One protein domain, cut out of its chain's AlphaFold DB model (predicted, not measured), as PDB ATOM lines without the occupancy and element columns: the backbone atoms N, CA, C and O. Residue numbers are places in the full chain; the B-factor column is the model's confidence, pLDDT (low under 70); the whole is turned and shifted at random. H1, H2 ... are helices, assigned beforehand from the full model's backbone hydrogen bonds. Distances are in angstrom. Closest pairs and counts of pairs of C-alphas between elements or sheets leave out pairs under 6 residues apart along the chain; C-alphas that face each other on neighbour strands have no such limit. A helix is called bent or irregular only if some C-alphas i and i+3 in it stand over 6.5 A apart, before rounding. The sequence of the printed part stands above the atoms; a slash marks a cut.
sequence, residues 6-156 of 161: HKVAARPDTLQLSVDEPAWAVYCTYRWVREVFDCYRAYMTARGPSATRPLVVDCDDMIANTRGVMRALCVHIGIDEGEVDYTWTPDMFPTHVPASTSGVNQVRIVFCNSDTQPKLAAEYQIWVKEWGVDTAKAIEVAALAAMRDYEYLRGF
ATOM      1  N   HIS A   6     177.249 191.609 184.767       86.25
ATOM      2  CA  HIS A   6     177.782 192.628 185.683       86.25
ATOM      3  C   HIS A   6     177.903 192.102 187.125       86.25
ATOM      4  O   HIS A   6     178.953 192.228 187.752       86.25
ATOM      5  N   LYS A   7     176.868 191.412 187.628       85.44
ATOM      6  CA  LYS A   7     176.868 190.832 188.980       85.44
ATOM      7  C   LYS A   7     177.897 189.715 189.155       85.44
ATOM      8  O   LYS A   7     178.354 189.487 190.271       85.44
ATOM      9  N   VAL A   8     178.216 188.973 188.095       85.06
ATOM     10  CA  VAL A   8     179.277 187.954 188.119       85.06
ATOM     11  C   VAL A   8     180.649 188.607 188.022       85.06
ATOM     12  O   VAL A   8     181.539 188.229 188.773       85.06
ATOM     13  N   ALA A   9     180.812 189.587 187.136       85.81
ATOM     14  CA  ALA A   9     182.064 190.288 186.885       85.81
ATOM     15  C   ALA A   9     182.555 191.096 188.098       85.81
ATOM     16  O   ALA A   9     183.759 191.170 188.322       85.81
ATOM     17  N   ALA A  10     181.638 191.641 188.900       87.69
ATOM     18  CA  ALA A  10     181.953 192.434 190.088       87.69
ATOM     19  C   ALA A  10     182.331 191.602 191.334       87.69
ATOM     20  O   ALA A  10     182.617 192.171 192.388       87.69
ATOM     21  N   ARG A  11     182.290 190.263 191.282       86.88
ATOM     22  CA  ARG A  11     182.547 189.444 192.479       86.88
ATOM     23  C   ARG A  11     184.033 189.429 192.870       86.88
ATOM     24  O   ARG A  11     184.888 189.438 191.985       86.88
ATOM     25  N   PRO A  12     184.350 189.297 194.176       84.31
ATOM     26  CA  PRO A  12     185.723 189.147 194.672       84.31
ATOM     27  C   PRO A  12     186.495 187.962 194.074       84.31
ATOM     28  O   PRO A  12     187.712 188.009 193.953       84.31
ATOM     29  N   ASP A  13     185.807 186.885 193.714       82.62
ATOM     30  CA  ASP A  13     186.404 185.647 193.208       82.62
ATOM     31  C   ASP A  13     186.515 185.592 191.674       82.62
ATOM     32  O   ASP A  13     186.943 184.573 191.131       82.62
ATOM     33  N   THR A  14     186.138 186.667 190.971       82.38
ATOM     34  CA  THR A  14     186.151 186.738 189.503       82.38
ATOM     35  C   THR A  14     187.060 187.865 188.995       82.38
ATOM     36  O   THR A  14     188.266 187.830 189.224       82.38
ATOM     37  N   LEU A  15     186.512 188.837 188.259       83.31
ATOM     38  CA  LEU A  15     187.250 189.941 187.648       83.31
ATOM     39  C   LEU A  15     187.305 191.176 188.555       83.31
ATOM     40  O   LEU A  15     188.096 192.070 188.278       83.31
ATOM     41  N   GLN A  16     186.471 191.229 189.604       88.94
ATOM     42  CA  GLN A  16     186.320 192.385 190.496       88.94
ATOM     43  C   GLN A  16     186.054 193.703 189.753       88.94
ATOM     44  O   GLN A  16     186.448 194.769 190.209       88.94
ATOM     45  N   LEU A  17     185.379 193.638 188.602       89.75
ATOM     46  CA  LEU A  17     185.180 194.808 187.753       89.75
ATOM     47  C   LEU A  17     184.182 195.783 188.375       89.75
ATOM     48  O   LEU A  17     183.020 195.435 188.593       89.75
ATOM     49  N   SER A  18     184.627 197.022 188.562       91.56
ATOM     50  CA  SER A  18     183.767 198.165 188.870       91.56
ATOM     51  C   SER A  18     183.495 199.003 187.620       91.56
ATOM     52  O   SER A  18     184.340 199.094 186.731       91.56
ATOM     53  N   VAL A  19     182.328 199.651 187.560       92.12
ATOM     54  CA  VAL A  19     181.957 200.562 186.459       92.12
ATOM     55  C   VAL A  19     182.831 201.818 186.392       92.12
ATOM     56  O   VAL A  19     182.939 202.428 185.331       92.12
ATOM     57  N   ASP A  20     183.478 202.172 187.504       91.12
ATOM     58  CA  ASP A  20     184.325 203.363 187.626       91.12
ATOM     59  C   ASP A  20     185.783 203.108 187.210       91.12
ATOM     60  O   ASP A  20     186.607 204.025 187.177       91.12
ATOM     61  N   GLU A  21     186.131 201.860 186.894       91.50
ATOM     62  CA  GLU A  21     187.493 201.479 186.548       91.50
ATOM     63  C   GLU A  21     187.727 201.495 185.032       91.50
ATOM     64  O   GLU A  21     186.872 201.055 184.261       91.50
ATOM     65  N   PRO A  22     188.930 201.877 184.560       87.69
ATOM     66  CA  PRO A  22     189.263 201.831 183.134       87.69
ATOM     67  C   PRO A  22     189.091 200.443 182.499       87.69
ATOM     68  O   PRO A  22     188.793 200.334 181.308       87.69
ATOM     69  N   ALA A  23     189.256 199.380 183.294       88.38
ATOM     70  CA  ALA A  23     189.055 198.004 182.854       88.38
ATOM     71  C   ALA A  23     187.609 197.744 182.394       88.38
ATOM     72  O   ALA A  23     187.406 196.964 181.465       88.38
ATOM     73  N   TRP A  24     186.610 198.442 182.948       89.62
ATOM     74  CA  TRP A  24     185.206 198.316 182.544       89.62
ATOM     75  C   TRP A  24     185.015 198.471 181.033       89.62
ATOM     76  O   TRP A  24     184.384 197.635 180.384       89.62
ATOM     77  N   ALA A  25     185.637 199.500 180.454       85.94
ATOM     78  CA  ALA A  25     185.543 199.794 179.029       85.94
ATOM     79  C   ALA A  25     186.206 198.721 178.151       85.94
ATOM     80  O   ALA A  25     185.794 198.536 177.009       85.94
ATOM     81  N   VAL A  26     187.210 198.007 178.670       87.19
ATOM     82  CA  VAL A  26     187.886 196.910 177.958       87.19
ATOM     83  C   VAL A  26     186.969 195.694 177.838       87.19
ATOM     84  O   VAL A  26     186.936 195.069 176.781       87.19
ATOM     85  N   TYR A  27     186.211 195.380 178.891       87.88
ATOM     86  CA  TYR A  27     185.346 194.197 178.930       87.88
ATOM     87  C   TYR A  27     183.947 194.429 178.351       87.88
ATOM     88  O   TYR A  27     183.330 193.483 177.869       87.88
ATOM     89  N   CYS A  28     183.449 195.666 178.366       89.19
ATOM     90  CA  CYS A  28     182.092 195.987 177.912       89.19
ATOM     91  C   CYS A  28     182.030 196.485 176.461       89.19
ATOM     92  O   CYS A  28     181.079 197.164 176.080       89.19
ATOM     93  N   THR A  29     183.043 196.188 175.647       89.00
ATOM     94  CA  THR A  29     183.101 196.574 174.233       89.00
ATOM     95  C   THR A  29     183.391 195.374 173.338       89.00
ATOM     96  O   THR A  29     184.108 194.453 173.725       89.00
ATOM     97  N   TYR A  30     182.903 195.420 172.097       90.94
ATOM     98  CA  TYR A  30     183.298 194.478 171.045       90.94
ATOM     99  C   TYR A  30     184.512 194.951 170.238       90.94
ATOM    100  O   TYR A  30     184.942 194.245 169.327       90.94
ATOM    101  N   ARG A  31     185.103 196.106 170.577       91.75
ATOM    102  CA  ARG A  31     186.246 196.672 169.854       91.75
ATOM    103  C   ARG A  31     187.394 195.676 169.691       91.75
ATOM    104  O   ARG A  31     187.868 195.475 168.581       91.75
ATOM    105  N   TRP A  32     187.821 195.026 170.772       90.38
ATOM    106  CA  TRP A  32     188.943 194.081 170.727       90.38
ATOM    107  C   TRP A  32     188.621 192.836 169.900       90.38
ATOM    108  O   TRP A  32     189.443 192.389 169.104       90.38
ATOM    109  N   VAL A  33     187.395 192.319 170.029       91.75
ATOM    110  CA  VAL A  33     186.902 191.199 169.212       91.75
ATOM    111  C   VAL A  33     186.937 191.572 167.730       91.75
ATOM    112  O   VAL A  33     187.394 190.790 166.897       91.75
ATOM    113  N   ARG A  34     186.515 192.796 167.405       94.69
ATOM    114  CA  ARG A  34     186.569 193.332 166.049       94.69
ATOM    115  C   ARG A  34     187.994 193.490 165.534       94.69
ATOM    116  O   ARG A  34     188.254 193.077 164.412       94.69
ATOM    117  N   GLU A  35     188.905 194.060 166.316       95.50
ATOM    118  CA  GLU A  35     190.302 194.240 165.899       95.50
ATOM    119  C   GLU A  35     190.967 192.887 165.587       95.50
ATOM    120  O   GLU A  35     191.633 192.745 164.558       95.50
ATOM    121  N   VAL A  36     190.714 191.859 166.407       94.81
ATOM    122  CA  VAL A  36     191.174 190.485 166.144       94.81
ATOM    123  C   VAL A  36     190.550 189.931 164.859       94.81
ATOM    124  O   VAL A  36     191.269 189.412 164.001       94.81
ATOM    125  N   PHE A  37     189.232 190.066 164.689       95.62
ATOM    126  CA  PHE A  37     188.535 189.624 163.480       95.62
ATOM    127  C   PHE A  37     189.088 190.293 162.214       95.62
ATOM    128  O   PHE A  37     189.406 189.603 161.242       95.62
ATOM    129  N   ASP A  38     189.248 191.617 162.229       96.38
ATOM    130  CA  ASP A  38     189.747 192.396 161.097       96.38
ATOM    131  C   ASP A  38     191.195 192.004 160.753       96.38
ATOM    132  O   ASP A  38     191.518 191.845 159.573       96.38
ATOM    133  N   CYS A  39     192.040 191.745 161.760       96.38
ATOM    134  CA  CYS A  39     193.405 191.249 161.572       96.38
ATOM    135  C   CYS A  39     193.431 189.893 160.844       96.38
ATOM    136  O   CYS A  39     194.061 189.762 159.789       96.38
ATOM    137  N   TYR A  40     192.694 188.893 161.344       95.12
ATOM    138  CA  TYR A  40     192.634 187.576 160.703       95.12
ATOM    139  C   TYR A  40     192.002 187.639 159.317       95.12
ATOM    140  O   TYR A  40     192.461 186.974 158.388       95.12
ATOM    141  N   ARG A  41     190.968 188.460 159.141       94.38
ATOM    142  CA  ARG A  41     190.312 188.635 157.849       94.38
ATOM    143  C   ARG A  41     191.259 189.244 156.819       94.38
ATOM    144  O   ARG A  41     191.307 188.747 155.692       94.38
ATOM    145  N   ALA A  42     192.011 190.280 157.186       95.44
ATOM    146  CA  ALA A  42     193.020 190.879 156.318       95.44
ATOM    147  C   ALA A  42     194.118 189.862 155.970       95.44
ATOM    148  O   ALA A  42     194.427 189.673 154.793       95.44
ATOM    149  N   TYR A  43     194.626 189.140 156.974       95.00
ATOM    150  CA  TYR A  43     195.639 188.103 156.788       95.00
ATOM    151  C   TYR A  43     195.179 187.003 155.822       95.00
ATOM    152  O   TYR A  43     195.882 186.686 154.865       95.00
ATOM    153  N   MET A  44     193.974 186.456 156.007       93.62
ATOM    154  CA  MET A  44     193.447 185.404 155.131       93.62
ATOM    155  C   MET A  44     193.126 185.930 153.729       93.62
ATOM    156  O   MET A  44     193.372 185.236 152.748       93.62
ATOM    157  N   THR A  45     192.666 187.179 153.604       93.38
ATOM    158  CA  THR A  45     192.444 187.814 152.292       93.38
ATOM    159  C   THR A  45     193.749 187.928 151.502       93.38
ATOM    160  O   THR A  45     193.763 187.633 150.307       93.38
ATOM    161  N   ALA A  46     194.859 188.277 152.161       95.25
ATOM    162  CA  ALA A  46     196.175 188.357 151.527       95.25
ATOM    163  C   ALA A  46     196.713 186.989 151.063       95.25
ATOM    164  O   ALA A  46     197.524 186.931 150.142       95.25
ATOM    165  N   ARG A  47     196.245 185.880 151.655       94.69
ATOM    166  CA  ARG A  47     196.614 184.511 151.250       94.69
ATOM    167  C   ARG A  47     195.854 184.001 150.022       94.69
ATOM    168  O   ARG A  47     196.194 182.941 149.504       94.69
ATOM    169  N   GLY A  48     194.872 184.758 149.538       92.00
ATOM    170  CA  GLY A  48     194.143 184.471 148.308       92.00
ATOM    171  C   GLY A  48     192.803 183.753 148.513       92.00
ATOM    172  O   GLY A  48     192.400 183.460 149.640       92.00
ATOM    173  N   PRO A  49     192.071 183.479 147.417       86.38
ATOM    174  CA  PRO A  49     190.668 183.055 147.469       86.38
ATOM    175  C   PRO A  49     190.412 181.702 148.141       86.38
ATOM    176  O   PRO A  49     189.295 181.453 148.579       86.38
ATOM    177  N   SER A  50     191.424 180.834 148.210       84.50
ATOM    178  CA  SER A  50     191.332 179.502 148.816       84.50
ATOM    179  C   SER A  50     191.550 179.491 150.332       84.50
ATOM    180  O   SER A  50     191.389 178.444 150.954       84.50
ATOM    181  N   ALA A  51     191.926 180.619 150.946       87.31
ATOM    182  CA  ALA A  51     192.121 180.697 152.388       87.31
ATOM    183  C   ALA A  51     190.780 180.735 153.140       87.31
ATOM    184  O   ALA A  51     189.894 181.535 152.825       87.31
ATOM    185  N   THR A  52     190.654 179.906 154.179       85.38
ATOM    186  CA  THR A  52     189.489 179.898 155.073       85.38
ATOM    187  C   THR A  52     189.365 181.239 155.791       85.38
ATOM    188  O   THR A  52     190.315 181.715 156.415       85.38
ATOM    189  N   ARG A  53     188.192 181.868 155.699       86.44
ATOM    190  CA  ARG A  53     187.923 183.169 156.325       86.44
ATOM    191  C   ARG A  53     187.498 182.987 157.784       86.44
ATOM    192  O   ARG A  53     186.887 181.971 158.101       86.44
ATOM    193  N   PRO A  54     187.780 183.961 158.669       91.62
ATOM    194  CA  PRO A  54     187.237 183.924 160.020       91.62
ATOM    195  C   PRO A  54     185.705 183.939 159.981       91.62
ATOM    196  O   PRO A  54     185.103 184.647 159.170       91.62
ATOM    197  N   LEU A  55     185.095 183.165 160.875       90.62
ATOM    198  CA  LEU A  55     183.650 183.078 161.050       90.62
ATOM    199  C   LEU A  55     183.210 183.885 162.266       90.62
ATOM    200  O   LEU A  55     183.904 183.919 163.282       90.62
ATOM    201  N   VAL A  56     182.021 184.473 162.176       94.25
ATOM    202  CA  VAL A  56     181.314 185.040 163.325       94.25
ATOM    203  C   VAL A  56     180.111 184.149 163.614       94.25
ATOM    204  O   VAL A  56     179.292 183.910 162.729       94.25
ATOM    205  N   VAL A  57     179.999 183.650 164.842       92.12
ATOM    206  CA  VAL A  57     178.810 182.937 165.324       92.12
ATOM    207  C   VAL A  57     178.045 183.901 166.216       92.12
ATOM    208  O   VAL A  57     178.583 184.382 167.210       92.12
ATOM    209  N   ASP A  58     176.818 184.226 165.824       90.94
ATOM    210  CA  ASP A  58     175.967 185.150 166.568       90.94
ATOM    211  C   ASP A  58     175.130 184.388 167.601       90.94
ATOM    212  O   ASP A  58     174.569 183.330 167.305       90.94
ATOM    213  N   CYS A  59     175.067 184.916 168.824       84.56
ATOM    214  CA  CYS A  59     174.335 184.265 169.903       84.56
ATOM    215  C   CYS A  59     172.821 184.261 169.663       84.56
ATOM    216  O   CYS A  59     172.200 183.254 169.988       84.56
ATOM    217  N   ASP A  60     172.229 185.305 169.067       85.12
ATOM    218  CA  ASP A  60     170.785 185.324 168.784       85.12
ATOM    219  C   ASP A  60     170.437 184.245 167.748       85.12
ATOM    220  O   ASP A  60     169.490 183.484 167.945       85.12
ATOM    221  N   ASP A  61     171.236 184.116 166.681       88.56
ATOM    222  CA  ASP A  61     171.053 183.057 165.678       88.56
ATOM    223  C   ASP A  61     171.242 181.657 166.305       88.56
ATOM    224  O   ASP A  61     170.514 180.717 165.970       88.56
ATOM    225  N   MET A  62     172.182 181.513 167.247       86.81
ATOM    226  CA  MET A  62     172.416 180.268 167.984       86.81
ATOM    227  C   MET A  62     171.255 179.901 168.916       86.81
ATOM    228  O   MET A  62     170.898 178.725 168.989       86.81
ATOM    229  N   ILE A  63     170.651 180.877 169.600       82.38
ATOM    230  CA  ILE A  63     169.447 180.688 170.426       82.38
ATOM    231  C   ILE A  63     168.273 180.276 169.534       82.38
ATOM    232  O   ILE A  63     167.592 179.292 169.811       82.38
ATOM    233  N   ALA A  64     168.048 181.025 168.453       85.81
ATOM    234  CA  ALA A  64     166.882 180.862 167.595       85.81
ATOM    235  C   ALA A  64     166.922 179.569 166.766       85.81
ATOM    236  O   ALA A  64     165.882 178.959 166.521       85.81
ATOM    237  N   ASN A  65     168.106 179.149 166.308       89.50
ATOM    238  CA  ASN A  65     168.278 177.944 165.501       89.50
ATOM    239  C   ASN A  65     169.636 177.274 165.760       89.50
ATOM    240  O   ASN A  65     170.517 177.247 164.895       89.50
ATOM    241  N   THR A  66     169.789 176.687 166.951       88.38
ATOM    242  CA  THR A  66     171.037 176.023 167.358       88.38
ATOM    243  C   THR A  66     171.501 174.989 166.333       88.38
ATOM    244  O   THR A  66     172.645 175.037 165.888       88.38
ATOM    245  N   ARG A  67     170.611 174.081 165.905       90.50
ATOM    246  CA  ARG A  67     170.952 173.011 164.951       90.50
ATOM    247  C   ARG A  67     171.385 173.559 163.595       90.50
ATOM    248  O   ARG A  67     172.423 173.149 163.094       90.50
ATOM    249  N   GLY A  68     170.647 174.508 163.020       92.75
ATOM    250  CA  GLY A  68     170.984 175.059 161.704       92.75
ATOM    251  C   GLY A  68     172.332 175.779 161.693       92.75
ATOM    252  O   GLY A  68     173.115 175.620 160.756       92.75
ATOM    253  N   VAL A  69     172.652 176.537 162.747       93.31
ATOM    254  CA  VAL A  69     173.960 177.199 162.855       93.31
ATOM    255  C   VAL A  69     175.080 176.189 163.130       93.31
ATOM    256  O   VAL A  69     176.139 176.300 162.516       93.31
ATOM    257  N   MET A  70     174.867 175.184 163.988       92.56
ATOM    258  CA  MET A  70     175.872 174.139 164.238       92.56
ATOM    259  C   MET A  70     176.148 173.303 162.989       92.56
ATOM    260  O   MET A  70     177.308 173.044 162.677       92.56
ATOM    261  N   ARG A  71     175.116 172.968 162.212       93.00
ATOM    262  CA  ARG A  71     175.259 172.324 160.905       93.00
ATOM    263  C   ARG A  71     176.078 173.173 159.939       93.00
ATOM    264  O   ARG A  71     177.017 172.673 159.321       93.00
ATOM    265  N   ALA A  72     175.762 174.466 159.835       92.88
ATOM    266  CA  ALA A  72     176.529 175.408 159.023       92.88
ATOM    267  C   ALA A  72     178.001 175.467 159.455       92.88
ATOM    268  O   ALA A  72     178.898 175.518 158.609       92.88
ATOM    269  N   LEU A  73     178.252 175.427 160.766       92.75
ATOM    270  CA  LEU A  73     179.594 175.472 161.330       92.75
ATOM    271  C   LEU A  73     180.361 174.197 160.979       92.75
ATOM    272  O   LEU A  73     181.462 174.303 160.446       92.75
ATOM    273  N   CYS A  74     179.758 173.025 161.199       91.88
ATOM    274  CA  CYS A  74     180.326 171.711 160.888       91.88
ATOM    275  C   CYS A  74     180.746 171.607 159.419       91.88
ATOM    276  O   CYS A  74     181.889 171.253 159.131       91.88
ATOM    277  N   VAL A  75     179.875 172.032 158.494       92.00
ATOM    278  CA  VAL A  75     180.190 172.101 157.057       92.00
ATOM    279  C   VAL A  75     181.393 173.007 156.789       92.00
ATOM    280  O   VAL A  75     182.245 172.667 155.971       92.00
ATOM    281  N   HIS A  76     181.490 174.152 157.470       88.62
ATOM    282  CA  HIS A  76     182.578 175.103 157.247       88.62
ATOM    283  C   HIS A  76     183.938 174.602 157.751       88.62
ATOM    284  O   HIS A  76     184.964 174.908 157.145       88.62
ATOM    285  N   ILE A  77     183.957 173.860 158.861       89.25
ATOM    286  CA  ILE A  77     185.195 173.383 159.500       89.25
ATOM    287  C   ILE A  77     185.539 171.925 159.163       89.25
ATOM    288  O   ILE A  77     186.605 171.455 159.551       89.25
ATOM    289  N   GLY A  78     184.676 171.226 158.421       89.25
ATOM    290  CA  GLY A  78     184.894 169.840 158.000       89.25
ATOM    291  C   GLY A  78     184.692 168.812 159.117       89.25
ATOM    292  O   GLY A  78     185.363 167.783 159.117       89.25
ATOM    293  N   ILE A  79     183.801 169.096 160.069       90.56
ATOM    294  CA  ILE A  79     183.406 168.160 161.132       90.56
ATOM    295  C   ILE A  79     182.094 167.477 160.735       90.56
ATOM    296  O   ILE A  79     181.228 168.103 160.121       90.56
ATOM    297  N   ASP A  80     181.951 166.196 161.077       88.81
ATOM    298  CA  ASP A  80     180.688 165.475 160.926       88.81
ATOM    299  C   ASP A  80     179.683 165.951 161.985       88.81
ATOM    300  O   ASP A  80     179.930 165.848 163.186       88.81
ATOM    301  N   GLU A  81     178.539 166.473 161.540       86.81
ATOM    302  CA  GLU A  81     177.460 166.907 162.431       86.81
ATOM    303  C   GLU A  81     176.896 165.736 163.257       86.81
ATOM    304  O   GLU A  81     176.398 165.954 164.359       86.81
ATOM    305  N   GLY A  82     176.988 164.498 162.756       86.88
ATOM    306  CA  GLY A  82     176.525 163.301 163.465       86.88
ATOM    307  C   GLY A  82     177.249 163.046 164.791       86.88
ATOM    308  O   GLY A  82     176.675 162.427 165.683       86.88
ATOM    309  N   GLU A  83     178.463 163.577 164.938       85.31
ATOM    310  CA  GLU A  83     179.285 163.484 166.151       85.31
ATOM    311  C   GLU A  83     178.999 164.628 167.147       85.31
ATOM    312  O   GLU A  83     179.555 164.661 168.245       85.31
ATOM    313  N   VAL A  84     178.146 165.595 166.783       84.88
ATOM    314  CA  VAL A  84     177.789 166.716 167.659       84.88
ATOM    315  C   VAL A  84     176.687 166.297 168.626       84.88
ATOM    316  O   VAL A  84     175.541 166.069 168.231       84.88
ATOM    317  N   ASP A  85     177.008 166.286 169.919       82.19
ATOM    318  CA  ASP A  85     175.999 166.162 170.965       82.19
ATOM    319  C   ASP A  85     175.321 167.517 171.228       82.19
ATOM    320  O   ASP A  85     175.958 168.535 171.506       82.19
ATOM    321  N   TYR A  86     173.994 167.521 171.125       81.75
ATOM    322  CA  TYR A  86     173.145 168.680 171.412       81.75
ATOM    323  C   TYR A  86     172.569 168.641 172.832       81.75
ATOM    324  O   TYR A  86     171.799 169.523 173.223       81.75
ATOM    325  N   THR A  87     172.908 167.612 173.601       76.75
ATOM    326  CA  THR A  87     172.539 167.447 174.997       76.75
ATOM    327  C   THR A  87     173.757 167.661 175.884       76.75
ATOM    328  O   THR A  87     174.885 167.336 175.534       76.75
ATOM    329  N   TRP A  88     173.529 168.276 177.041       64.44
ATOM    330  CA  TRP A  88     174.570 168.502 178.036       64.44
ATOM    331  C   TRP A  88     174.180 167.799 179.327       64.44
ATOM    332  O   TRP A  88     173.110 168.078 179.879       64.44
ATOM    333  N   THR A  89     175.059 166.939 179.839       63.44
ATOM    334  CA  THR A  89     174.960 166.422 181.203       63.44
ATOM    335  C   THR A  89     175.922 167.196 182.126       63.44
ATOM    336  O   THR A  89     177.038 167.537 181.723       63.44
ATOM    337  N   PRO A  90     175.501 167.578 183.351       56.00
ATOM    338  CA  PRO A  90     176.290 168.454 184.234       56.00
ATOM    339  C   PRO A  90     177.656 167.906 184.676       56.00
ATOM    340  O   PRO A  90     178.486 168.656 185.178       56.00
ATOM    341  N   ASP A  91     177.872 166.605 184.530       59.56
ATOM    342  CA  ASP A  91     179.064 165.846 184.906       59.56
ATOM    343  C   ASP A  91     180.202 165.902 183.869       59.56
ATOM    344  O   ASP A  91     181.292 165.403 184.136       59.56
ATOM    345  N   MET A  92     179.996 166.551 182.716       51.31
ATOM    346  CA  MET A  92     180.988 166.591 181.629       51.31
ATOM    347  C   MET A  92     182.168 167.560 181.838       51.31
ATOM    348  O   MET A  92     183.095 167.556 181.028       51.31
ATOM    349  N   PHE A  93     182.192 168.371 182.905       52.66
ATOM    350  CA  PHE A  93     183.307 169.290 183.182       52.66
ATOM    351  C   PHE A  93     184.126 168.862 184.408       52.66
ATOM    352  O   PHE A  93     183.559 168.666 185.485       52.66
ATOM    353  N   PRO A  94     185.469 168.778 184.307       48.03
ATOM    354  CA  PRO A  94     186.311 168.569 185.474       48.03
ATOM    355  C   PRO A  94     186.149 169.739 186.455       48.03
ATOM    356  O   PRO A  94     186.203 170.910 186.084       48.03
ATOM    357  N   THR A  95     186.001 169.414 187.737       52.41
ATOM    358  CA  THR A  95     185.774 170.332 188.870       52.41
ATOM    359  C   THR A  95     186.871 171.387 189.095       52.41
ATOM    360  O   THR A  95     186.727 172.238 189.969       52.41
ATOM    361  N   HIS A  96     187.947 171.382 188.300       45.16
ATOM    362  CA  HIS A  96     189.133 172.226 188.454       45.16
ATOM    363  C   HIS A  96     189.412 173.096 187.224       45.16
ATOM    364  O   HIS A  96     190.489 173.039 186.635       45.16
ATOM    365  N   VAL A  97     188.455 173.942 186.851       46.62
ATOM    366  CA  VAL A  97     188.750 175.068 185.959       46.62
ATOM    367  C   VAL A  97     189.130 176.264 186.855       46.62
ATOM    368  O   VAL A  97     188.382 176.559 187.788       46.62
ATOM    369  N   PRO A  98     190.305 176.907 186.678       40.50
ATOM    370  CA  PRO A  98     190.764 177.988 187.557       40.50
ATOM    371  C   PRO A  98     189.760 179.149 187.629       40.50
ATOM    372  O   PRO A  98     189.067 179.427 186.652       40.50
ATOM    373  N   ALA A  99     189.716 179.841 188.777       43.44
ATOM    374  CA  ALA A  99     188.759 180.902 189.137       43.44
ATOM    375  C   ALA A  99     188.533 181.982 188.062       43.44
ATOM    376  O   ALA A  99     187.403 182.420 187.857       43.44
ATOM    377  N   SER A 100     189.570 182.315 187.285       42.59
ATOM    378  CA  SER A 100     189.506 183.222 186.124       42.59
ATOM    379  C   SER A 100     188.560 182.756 185.003       42.59
ATOM    380  O   SER A 100     188.206 183.524 184.115       42.59
ATOM    381  N   THR A 101     188.150 181.495 185.056       42.34
ATOM    382  CA  THR A 101     187.251 180.781 184.142       42.34
ATOM    383  C   THR A 101     186.074 180.139 184.891       42.34
ATOM    384  O   THR A 101     185.197 179.559 184.260       42.34
ATOM    385  N   SER A 102     185.978 180.279 186.220       36.00
ATOM    386  CA  SER A 102     184.906 179.682 187.040       36.00
ATOM    387  C   SER A 102     183.522 180.284 186.807       36.00
ATOM    388  O   SER A 102     182.525 179.693 187.216       36.00
ATOM    389  N   GLY A 103     183.429 181.402 186.081       39.06
ATOM    390  CA  GLY A 103     182.161 181.826 185.491       39.06
ATOM    391  C   GLY A 103     181.598 180.768 184.535       39.06
ATOM    392  O   GLY A 103     180.394 180.551 184.526       39.06
ATOM    393  N   VAL A 104     182.452 180.046 183.802       40.72
ATOM    394  CA  VAL A 104     182.075 179.088 182.747       40.72
ATOM    395  C   VAL A 104     181.542 177.766 183.315       40.72
ATOM    396  O   VAL A 104     180.596 177.220 182.760       40.72
ATOM    397  N   ASN A 105     182.030 177.304 184.474       32.88
ATOM    398  CA  ASN A 105     181.562 176.054 185.106       32.88
ATOM    399  C   ASN A 105     180.112 176.113 185.626       32.88
ATOM    400  O   ASN A 105     179.523 175.083 185.946       32.88
ATOM    401  N   GLN A 106     179.531 177.312 185.726       35.53
ATOM    402  CA  GLN A 106     178.119 177.514 186.069       35.53
ATOM    403  C   GLN A 106     177.348 178.307 185.017       35.53
ATOM    404  O   GLN A 106     176.140 178.515 185.189       35.53
ATOM    405  N   VAL A 107     177.984 178.705 183.908       34.78
ATOM    406  CA  VAL A 107     177.230 179.118 182.730       34.78
ATOM    407  C   VAL A 107     176.636 177.836 182.155       34.78
ATOM    408  O   VAL A 107     177.133 177.252 181.199       34.78
ATOM    409  N   ARG A 108     175.485 177.422 182.702       31.31
ATOM    410  CA  ARG A 108     174.449 176.940 181.800       31.31
ATOM    411  C   ARG A 108     174.335 178.062 180.779       31.31
ATOM    412  O   ARG A 108     173.844 179.136 181.133       31.31
ATOM    413  N   ILE A 109     174.824 177.852 179.558       38.56
ATOM    414  CA  ILE A 109     174.424 178.684 178.430       38.56
ATOM    415  C   ILE A 109     172.960 178.303 178.222       38.56
ATOM    416  O   ILE A 109     172.599 177.508 177.364       38.56
ATOM    417  N   VAL A 110     172.101 178.775 179.129       34.38
ATOM    418  CA  VAL A 110     170.686 178.872 178.866       34.38
ATOM    419  C   VAL A 110     170.647 179.994 177.865       34.38
ATOM    420  O   VAL A 110     170.731 181.168 178.215       34.38
ATOM    421  N   PHE A 111     170.621 179.594 176.604       40.62
ATOM    422  CA  PHE A 111     170.028 180.380 175.554       40.62
ATOM    423  C   PHE A 111     168.662 180.816 176.079       40.62
ATOM    424  O   PHE A 111     167.715 180.032 176.146       40.62
ATOM    425  N   CYS A 112     168.599 182.028 176.631       37.12
ATOM    426  CA  CYS A 112     167.334 182.618 176.998       37.12
ATOM    427  C   CYS A 112     166.608 182.799 175.674       37.12
ATOM    428  O   CYS A 112     166.998 183.652 174.880       37.12
ATOM    429  N   ASN A 113     165.585 181.980 175.434       41.25
ATOM    430  CA  ASN A 113     164.593 182.222 174.396       41.25
ATOM    431  C   ASN A 113     163.865 183.521 174.756       41.25
ATOM    432  O   ASN A 113     162.760 183.498 175.295       41.25
ATOM    433  N   SER A 114     164.502 184.671 174.558       45.84
ATOM    434  CA  SER A 114     163.780 185.924 174.498       45.84
ATOM    435  C   SER A 114     163.398 186.111 173.040       45.84
ATOM    436  O   SER A 114     164.191 186.608 172.247       45.84
ATOM    437  N   ASP A 115     162.153 185.769 172.707       49.41
ATOM    438  CA  ASP A 115     161.497 186.095 171.425       49.41
ATOM    439  C   ASP A 115     161.473 187.613 171.126       49.41
ATOM    440  O   ASP A 115     160.932 188.070 170.122       49.41
ATOM    441  N   THR A 116     162.054 188.432 172.003       56.47
ATOM    442  CA  THR A 116     162.172 189.876 171.876       56.47
ATOM    443  C   THR A 116     163.572 190.305 172.289       56.47
ATOM    444  O   THR A 116     164.001 190.040 173.410       56.47
ATOM    445  N   GLN A 117     164.280 190.995 171.389       58.88
ATOM    446  CA  GLN A 117     165.490 191.719 171.770       58.88
ATOM    447  C   GLN A 117     165.133 192.680 172.916       58.88
ATOM    448  O   GLN A 117     164.160 193.439 172.786       58.88
ATOM    449  N   PRO A 118     165.862 192.641 174.043       62.41
ATOM    450  CA  PRO A 118     165.547 193.479 175.183       62.41
ATOM    451  C   PRO A 118     165.625 194.951 174.776       62.41
ATOM    452  O   PRO A 118     166.613 195.426 174.213       62.41
ATOM    453  N   LYS A 119     164.548 195.696 175.038       78.75
ATOM    454  CA  LYS A 119     164.523 197.140 174.795       78.75
ATOM    455  C   LYS A 119     165.392 197.801 175.855       78.75
ATOM    456  O   LYS A 119     165.026 197.772 177.027       78.75
ATOM    457  N   LEU A 120     166.476 198.452 175.439       84.31
ATOM    458  CA  LEU A 120     167.445 199.083 176.344       84.31
ATOM    459  C   LEU A 120     166.789 199.969 177.417       84.31
ATOM    460  O   LEU A 120     167.163 199.908 178.579       84.31
ATOM    461  N   ALA A 121     165.756 200.735 177.054       85.75
ATOM    462  CA  ALA A 121     165.027 201.579 178.001       85.75
ATOM    463  C   ALA A 121     164.299 200.786 179.105       85.75
ATOM    464  O   ALA A 121     164.190 201.270 180.228       85.75
ATOM    465  N   ALA A 122     163.791 199.588 178.799       87.12
ATOM    466  CA  ALA A 122     163.155 198.714 179.784       87.12
ATOM    467  C   ALA A 122     164.203 198.054 180.691       87.12
ATOM    468  O   ALA A 122     164.036 198.055 181.909       87.12
ATOM    469  N   GLU A 123     165.308 197.577 180.110       88.94
ATOM    470  CA  GLU A 123     166.445 197.026 180.859       88.94
ATOM    471  C   GLU A 123     167.058 198.053 181.814       88.94
ATOM    472  O   GLU A 123     167.314 197.750 182.976       88.94
ATOM    473  N   TYR A 124     167.197 199.303 181.372       90.00
ATOM    474  CA  TYR A 124     167.708 200.389 182.202       90.00
ATOM    475  C   TYR A 124     166.911 200.556 183.504       90.00
ATOM    476  O   TYR A 124     167.502 200.697 184.571       90.00
ATOM    477  N   GLN A 125     165.575 200.473 183.456       92.62
ATOM    478  CA  GLN A 125     164.741 200.572 184.663       92.62
ATOM    479  C   GLN A 125     164.979 199.410 185.636       92.62
ATOM    480  O   GLN A 125     164.932 199.601 186.854       92.62
ATOM    481  N   ILE A 126     165.261 198.214 185.113       90.88
ATOM    482  CA  ILE A 126     165.633 197.050 185.926       90.88
ATOM    483  C   ILE A 126     166.980 197.320 186.605       90.88
ATOM    484  O   ILE A 126     167.089 197.187 187.823       90.88
ATOM    485  N   TRP A 127     167.978 197.784 185.852       93.88
ATOM    486  CA  TRP A 127     169.313 198.075 186.378       93.88
ATOM    487  C   TRP A 127     169.304 199.183 187.433       93.88
ATOM    488  O   TRP A 127     169.992 199.057 188.441       93.88
ATOM    489  N   VAL A 128     168.487 200.230 187.263       95.56
ATOM    490  CA  VAL A 128     168.322 201.291 188.274       95.56
ATOM    491  C   VAL A 128     167.811 200.709 189.591       95.56
ATOM    492  O   VAL A 128     168.325 201.048 190.656       95.56
ATOM    493  N   LYS A 129     166.818 199.813 189.529       94.19
ATOM    494  CA  LYS A 129     166.264 199.155 190.718       94.19
ATOM    495  C   LYS A 129     167.281 198.229 191.391       94.19
ATOM    496  O   LYS A 129     167.266 198.113 192.614       94.19
ATOM    497  N   GLU A 130     168.121 197.553 190.612       92.62
ATOM    498  CA  GLU A 130     169.085 196.584 191.139       92.62
ATOM    499  C   GLU A 130     170.379 197.219 191.662       92.62
ATOM    500  O   GLU A 130     170.904 196.758 192.677       92.62
ATOM    501  N   TRP A 131     170.896 198.256 190.997       92.50
ATOM    502  CA  TRP A 131     172.262 198.758 191.214       92.50
ATOM    503  C   TRP A 131     172.366 200.277 191.378       92.50
ATOM    504  O   TRP A 131     173.468 200.801 191.542       92.50
ATOM    505  N   GLY A 132     171.239 200.988 191.355       95.81
ATOM    506  CA  GLY A 132     171.207 202.443 191.433       95.81
ATOM    507  C   GLY A 132     171.446 203.130 190.087       95.81
ATOM    508  O   GLY A 132     171.815 202.514 189.086       95.81
ATOM    509  N   VAL A 133     171.188 204.437 190.069       96.62
ATOM    510  CA  VAL A 133     171.152 205.252 188.844       96.62
ATOM    511  C   VAL A 133     172.515 205.333 188.161       96.62
ATOM    512  O   VAL A 133     172.585 205.171 186.942       96.62
ATOM    513  N   ASP A 134     173.582 205.541 188.931       95.25
ATOM    514  CA  ASP A 134     174.927 205.758 188.388       95.25
ATOM    515  C   ASP A 134     175.449 204.500 187.681       95.25
ATOM    516  O   ASP A 134     175.800 204.545 186.500       95.25
ATOM    517  N   THR A 135     175.374 203.347 188.353       94.12
ATOM    518  CA  THR A 135     175.747 202.045 187.782       94.12
ATOM    519  C   THR A 135     174.910 201.713 186.549       94.12
ATOM    520  O   THR A 135     175.450 201.330 185.510       94.12
ATOM    521  N   ALA A 136     173.589 201.903 186.622       94.50
ATOM    522  CA  ALA A 136     172.702 201.658 185.489       94.50
ATOM    523  C   ALA A 136     173.061 202.536 184.283       94.50
ATOM    524  O   ALA A 136     173.024 202.070 183.142       94.50
ATOM    525  N   LYS A 137     173.445 203.798 184.524       94.94
ATOM    526  CA  LYS A 137     173.847 204.719 183.460       94.94
ATOM    527  C   LYS A 137     175.163 204.303 182.819       94.94
ATOM    528  O   LYS A 137     175.271 204.345 181.594       94.94
ATOM    529  N   ALA A 138     176.135 203.863 183.613       93.38
ATOM    530  CA  ALA A 138     177.399 203.352 183.098       93.38
ATOM    531  C   ALA A 138     177.205 202.093 182.230       93.38
ATOM    532  O   ALA A 138     177.809 201.984 181.160       93.38
ATOM    533  N   ILE A 139     176.318 201.177 182.641       93.06
ATOM    534  CA  ILE A 139     175.966 199.984 181.854       93.06
ATOM    535  C   ILE A 139     175.271 200.379 180.543       93.06
ATOM    536  O   ILE A 139     175.635 199.865 179.487       93.06
ATOM    537  N   GLU A 140     174.319 201.318 180.575       92.25
ATOM    538  CA  GLU A 140     173.630 201.808 179.371       92.25
ATOM    539  C   GLU A 140     174.609 202.413 178.354       92.25
ATOM    540  O   GLU A 140     174.566 202.077 177.170       92.25
ATOM    541  N   VAL A 141     175.518 203.278 178.817       91.69
ATOM    542  CA  VAL A 141     176.544 203.897 177.967       91.69
ATOM    543  C   VAL A 141     177.442 202.834 177.340       91.69
ATOM    544  O   VAL A 141     177.715 202.897 176.141       91.69
ATOM    545  N   ALA A 142     177.870 201.841 178.122       91.50
ATOM    546  CA  ALA A 142     178.703 200.754 177.626       91.50
ATOM    547  C   ALA A 142     177.971 199.893 176.583       91.50
ATOM    548  O   ALA A 142     178.519 199.631 175.512       91.50
ATOM    549  N   ALA A 143     176.709 199.531 176.840       90.06
ATOM    550  CA  ALA A 143     175.884 198.773 175.903       90.06
ATOM    551  C   ALA A 143     175.724 199.512 174.565       90.06
ATOM    552  O   ALA A 143     175.974 198.935 173.508       90.06
ATOM    553  N   LEU A 144     175.390 200.809 174.597       89.62
ATOM    554  CA  LEU A 144     175.272 201.637 173.392       89.62
ATOM    555  C   LEU A 144     176.593 201.747 172.626       89.62
ATOM    556  O   LEU A 144     176.602 201.648 171.398       89.62
ATOM    557  N   ALA A 145     177.711 201.930 173.331       89.31
ATOM    558  CA  ALA A 145     179.028 202.011 172.709       89.31
ATOM    559  C   ALA A 145     179.426 200.695 172.015       89.31
ATOM    560  O   ALA A 145     180.050 200.725 170.953       89.31
ATOM    561  N   ALA A 146     179.036 199.549 172.578       91.25
ATOM    562  CA  ALA A 146     179.320 198.230 172.024       91.25
ATOM    563  C   ALA A 146     178.515 197.914 170.747       91.25
ATOM    564  O   ALA A 146     179.003 197.169 169.892       91.25
ATOM    565  N   MET A 147     177.321 198.502 170.579       90.31
ATOM    566  CA  MET A 147     176.403 198.180 169.473       90.31
ATOM    567  C   MET A 147     177.024 198.354 168.088       90.31
ATOM    568  O   MET A 147     176.810 197.519 167.213       90.31
ATOM    569  N   ARG A 148     177.830 199.400 167.880       91.75
ATOM    570  CA  ARG A 148     178.448 199.663 166.572       91.75
ATOM    571  C   ARG A 148     179.346 198.510 166.117       91.75
ATOM    572  O   ARG A 148     179.303 198.112 164.954       91.75
ATOM    573  N   ASP A 149     180.186 198.006 167.014       93.56
ATOM    574  CA  ASP A 149     181.107 196.913 166.701       93.56
ATOM    575  C   ASP A 149     180.370 195.570 166.626       93.56
ATOM    576  O   ASP A 149     180.684 194.754 165.758       93.56
ATOM    577  N   TYR A 150     179.340 195.378 167.460       92.75
ATOM    578  CA  TYR A 150     178.433 194.234 167.359       92.75
ATOM    579  C   TYR A 150     177.769 194.160 165.978       92.75
ATOM    580  O   TYR A 150     177.886 193.145 165.295       92.75
ATOM    581  N   GLU A 151     177.121 195.235 165.520       92.69
ATOM    582  CA  GLU A 151     176.428 195.273 164.227       92.69
ATOM    583  C   GLU A 151     177.383 195.050 163.050       92.69
ATOM    584  O   GLU A 151     177.041 194.335 162.101       92.69
ATOM    585  N   TYR A 152     178.599 195.601 163.128       95.75
ATOM    586  CA  TYR A 152     179.653 195.341 162.152       95.75
ATOM    587  C   TYR A 152     179.984 193.844 162.071       95.75
ATOM    588  O   TYR A 152     179.922 193.262 160.988       95.75
ATOM    589  N   LEU A 153     180.287 193.205 163.207       95.88
ATOM    590  CA  LEU A 153     180.620 191.777 163.269       95.88
ATOM    591  C   LEU A 153     179.445 190.896 162.834       95.88
ATOM    592  O   LEU A 153     179.627 189.947 162.071       95.88
ATOM    593  N   ARG A 154     178.224 191.253 163.240       92.94
ATOM    594  CA  ARG A 154     176.981 190.566 162.872       92.94
ATOM    595  C   ARG A 154     176.745 190.547 161.358       92.94
ATOM    596  O   ARG A 154     176.082 189.637 160.846       92.94
ATOM    597  N   GLY A 155     177.295 191.510 160.617       94.06
ATOM    598  CA  GLY A 155     177.303 191.517 159.152       94.06
ATOM    599  C   GLY A 155     178.059 190.335 158.526       94.06
ATOM    600  O   GLY A 155     177.757 189.952 157.398       94.06
ATOM    601  N   PHE A 156     178.982 189.720 159.269       94.06
ATOM    602  CA  PHE A 156     179.801 188.577 158.844       94.06
ATOM    603  C   PHE A 156     179.345 187.246 159.441       94.06
ATOM    604  O   PHE A 156     180.051 186.243 159.312       94.06
TER     605      PHE A 156
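Overview. This is residues 6 to 156 of the 161 residues of an uncharacterized protein of Fistulina hepatica ATCC 64428 (UniProt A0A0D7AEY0). The long helix H7 has H6 folded back on its first part as a helical hairpin, while H3 starts beside its last part and runs on the same way past it. H2 lies near H7, H4 and H5 make a small pair of their own apart from the other helices, and the long link of residues 78 to 119 winds widely from H5 to H6. The printed part has 151 residues, with seven named helices, H1 to H7 in order along the chain, and no named strand; its class is all helix. It is loose, with a radius of gyration of the C-alphas of 18.4 A and spans of 51 by 41 by 33 A.

Arrangement. Start at H7, residues 133 to 154, which has a kink of 37 degrees near residue 148 and is irregular, but only just: C-alphas 145 and 148 are 6.6 A apart. H6, residues 120 to 131, touches residues 133 to 140 of H7 in a hairpin, opposite ways at a steep tilt of 40 degrees; look for the closest C-alphas at Trp 127 and Ala 136, 5.0 A apart. At residues 146 to 153, H7 touches residues 31 to 34 of H3, residues 31 to 46. The closest C-alphas there, of Arg 31 and Asp 149, are 6.0 A apart, and the two helices run the same way at a shallow tilt of 11 degrees. H2, residues 22 to 27, is close to H7 but not clearly touching, with the C-alphas of Ala 25 and Ala 142 closest at 7.0 A. H4, residues 59 to 64, and H5, residues 66 to 77, only just touch, with 3 pairs of C-alphas within 8 A, and only at the corner; their closest C-alphas are those of Met 62 and Val 69, 6.2 A apart. H1, residues 6 to 9, touches no helix. Every O i to N i+4 pair is within hydrogen-bond range in H3, H4 and H5, against 1 of 2 in H2, 7 of 8 in H6 and 16 of 18 in H7; H1 is too short for such a pair.

Along the chain. Find C-alpha 133 at (171.152, 205.252, 188.844); from there H7 runs 30.4 A to C-alpha 154 at (176.981, 190.566, 162.872). H3 measures 22.4 A, H5 16.4 A and H6 15.6 A from first to last C-alpha. H1 begins at C-alpha 6, (177.782, 192.628, 185.683).

Size, cuts and confidence. The two C-alphas farthest apart, of Gly 48 and Lys 129, are 52.8 A from each other. The printed part has no cut. The links H1 to H2, H3 to H4 and H5 to H6 are long. In the model, pLDDT is under 70 for residues 88 to 118, and its mean over the printed part is 81.1.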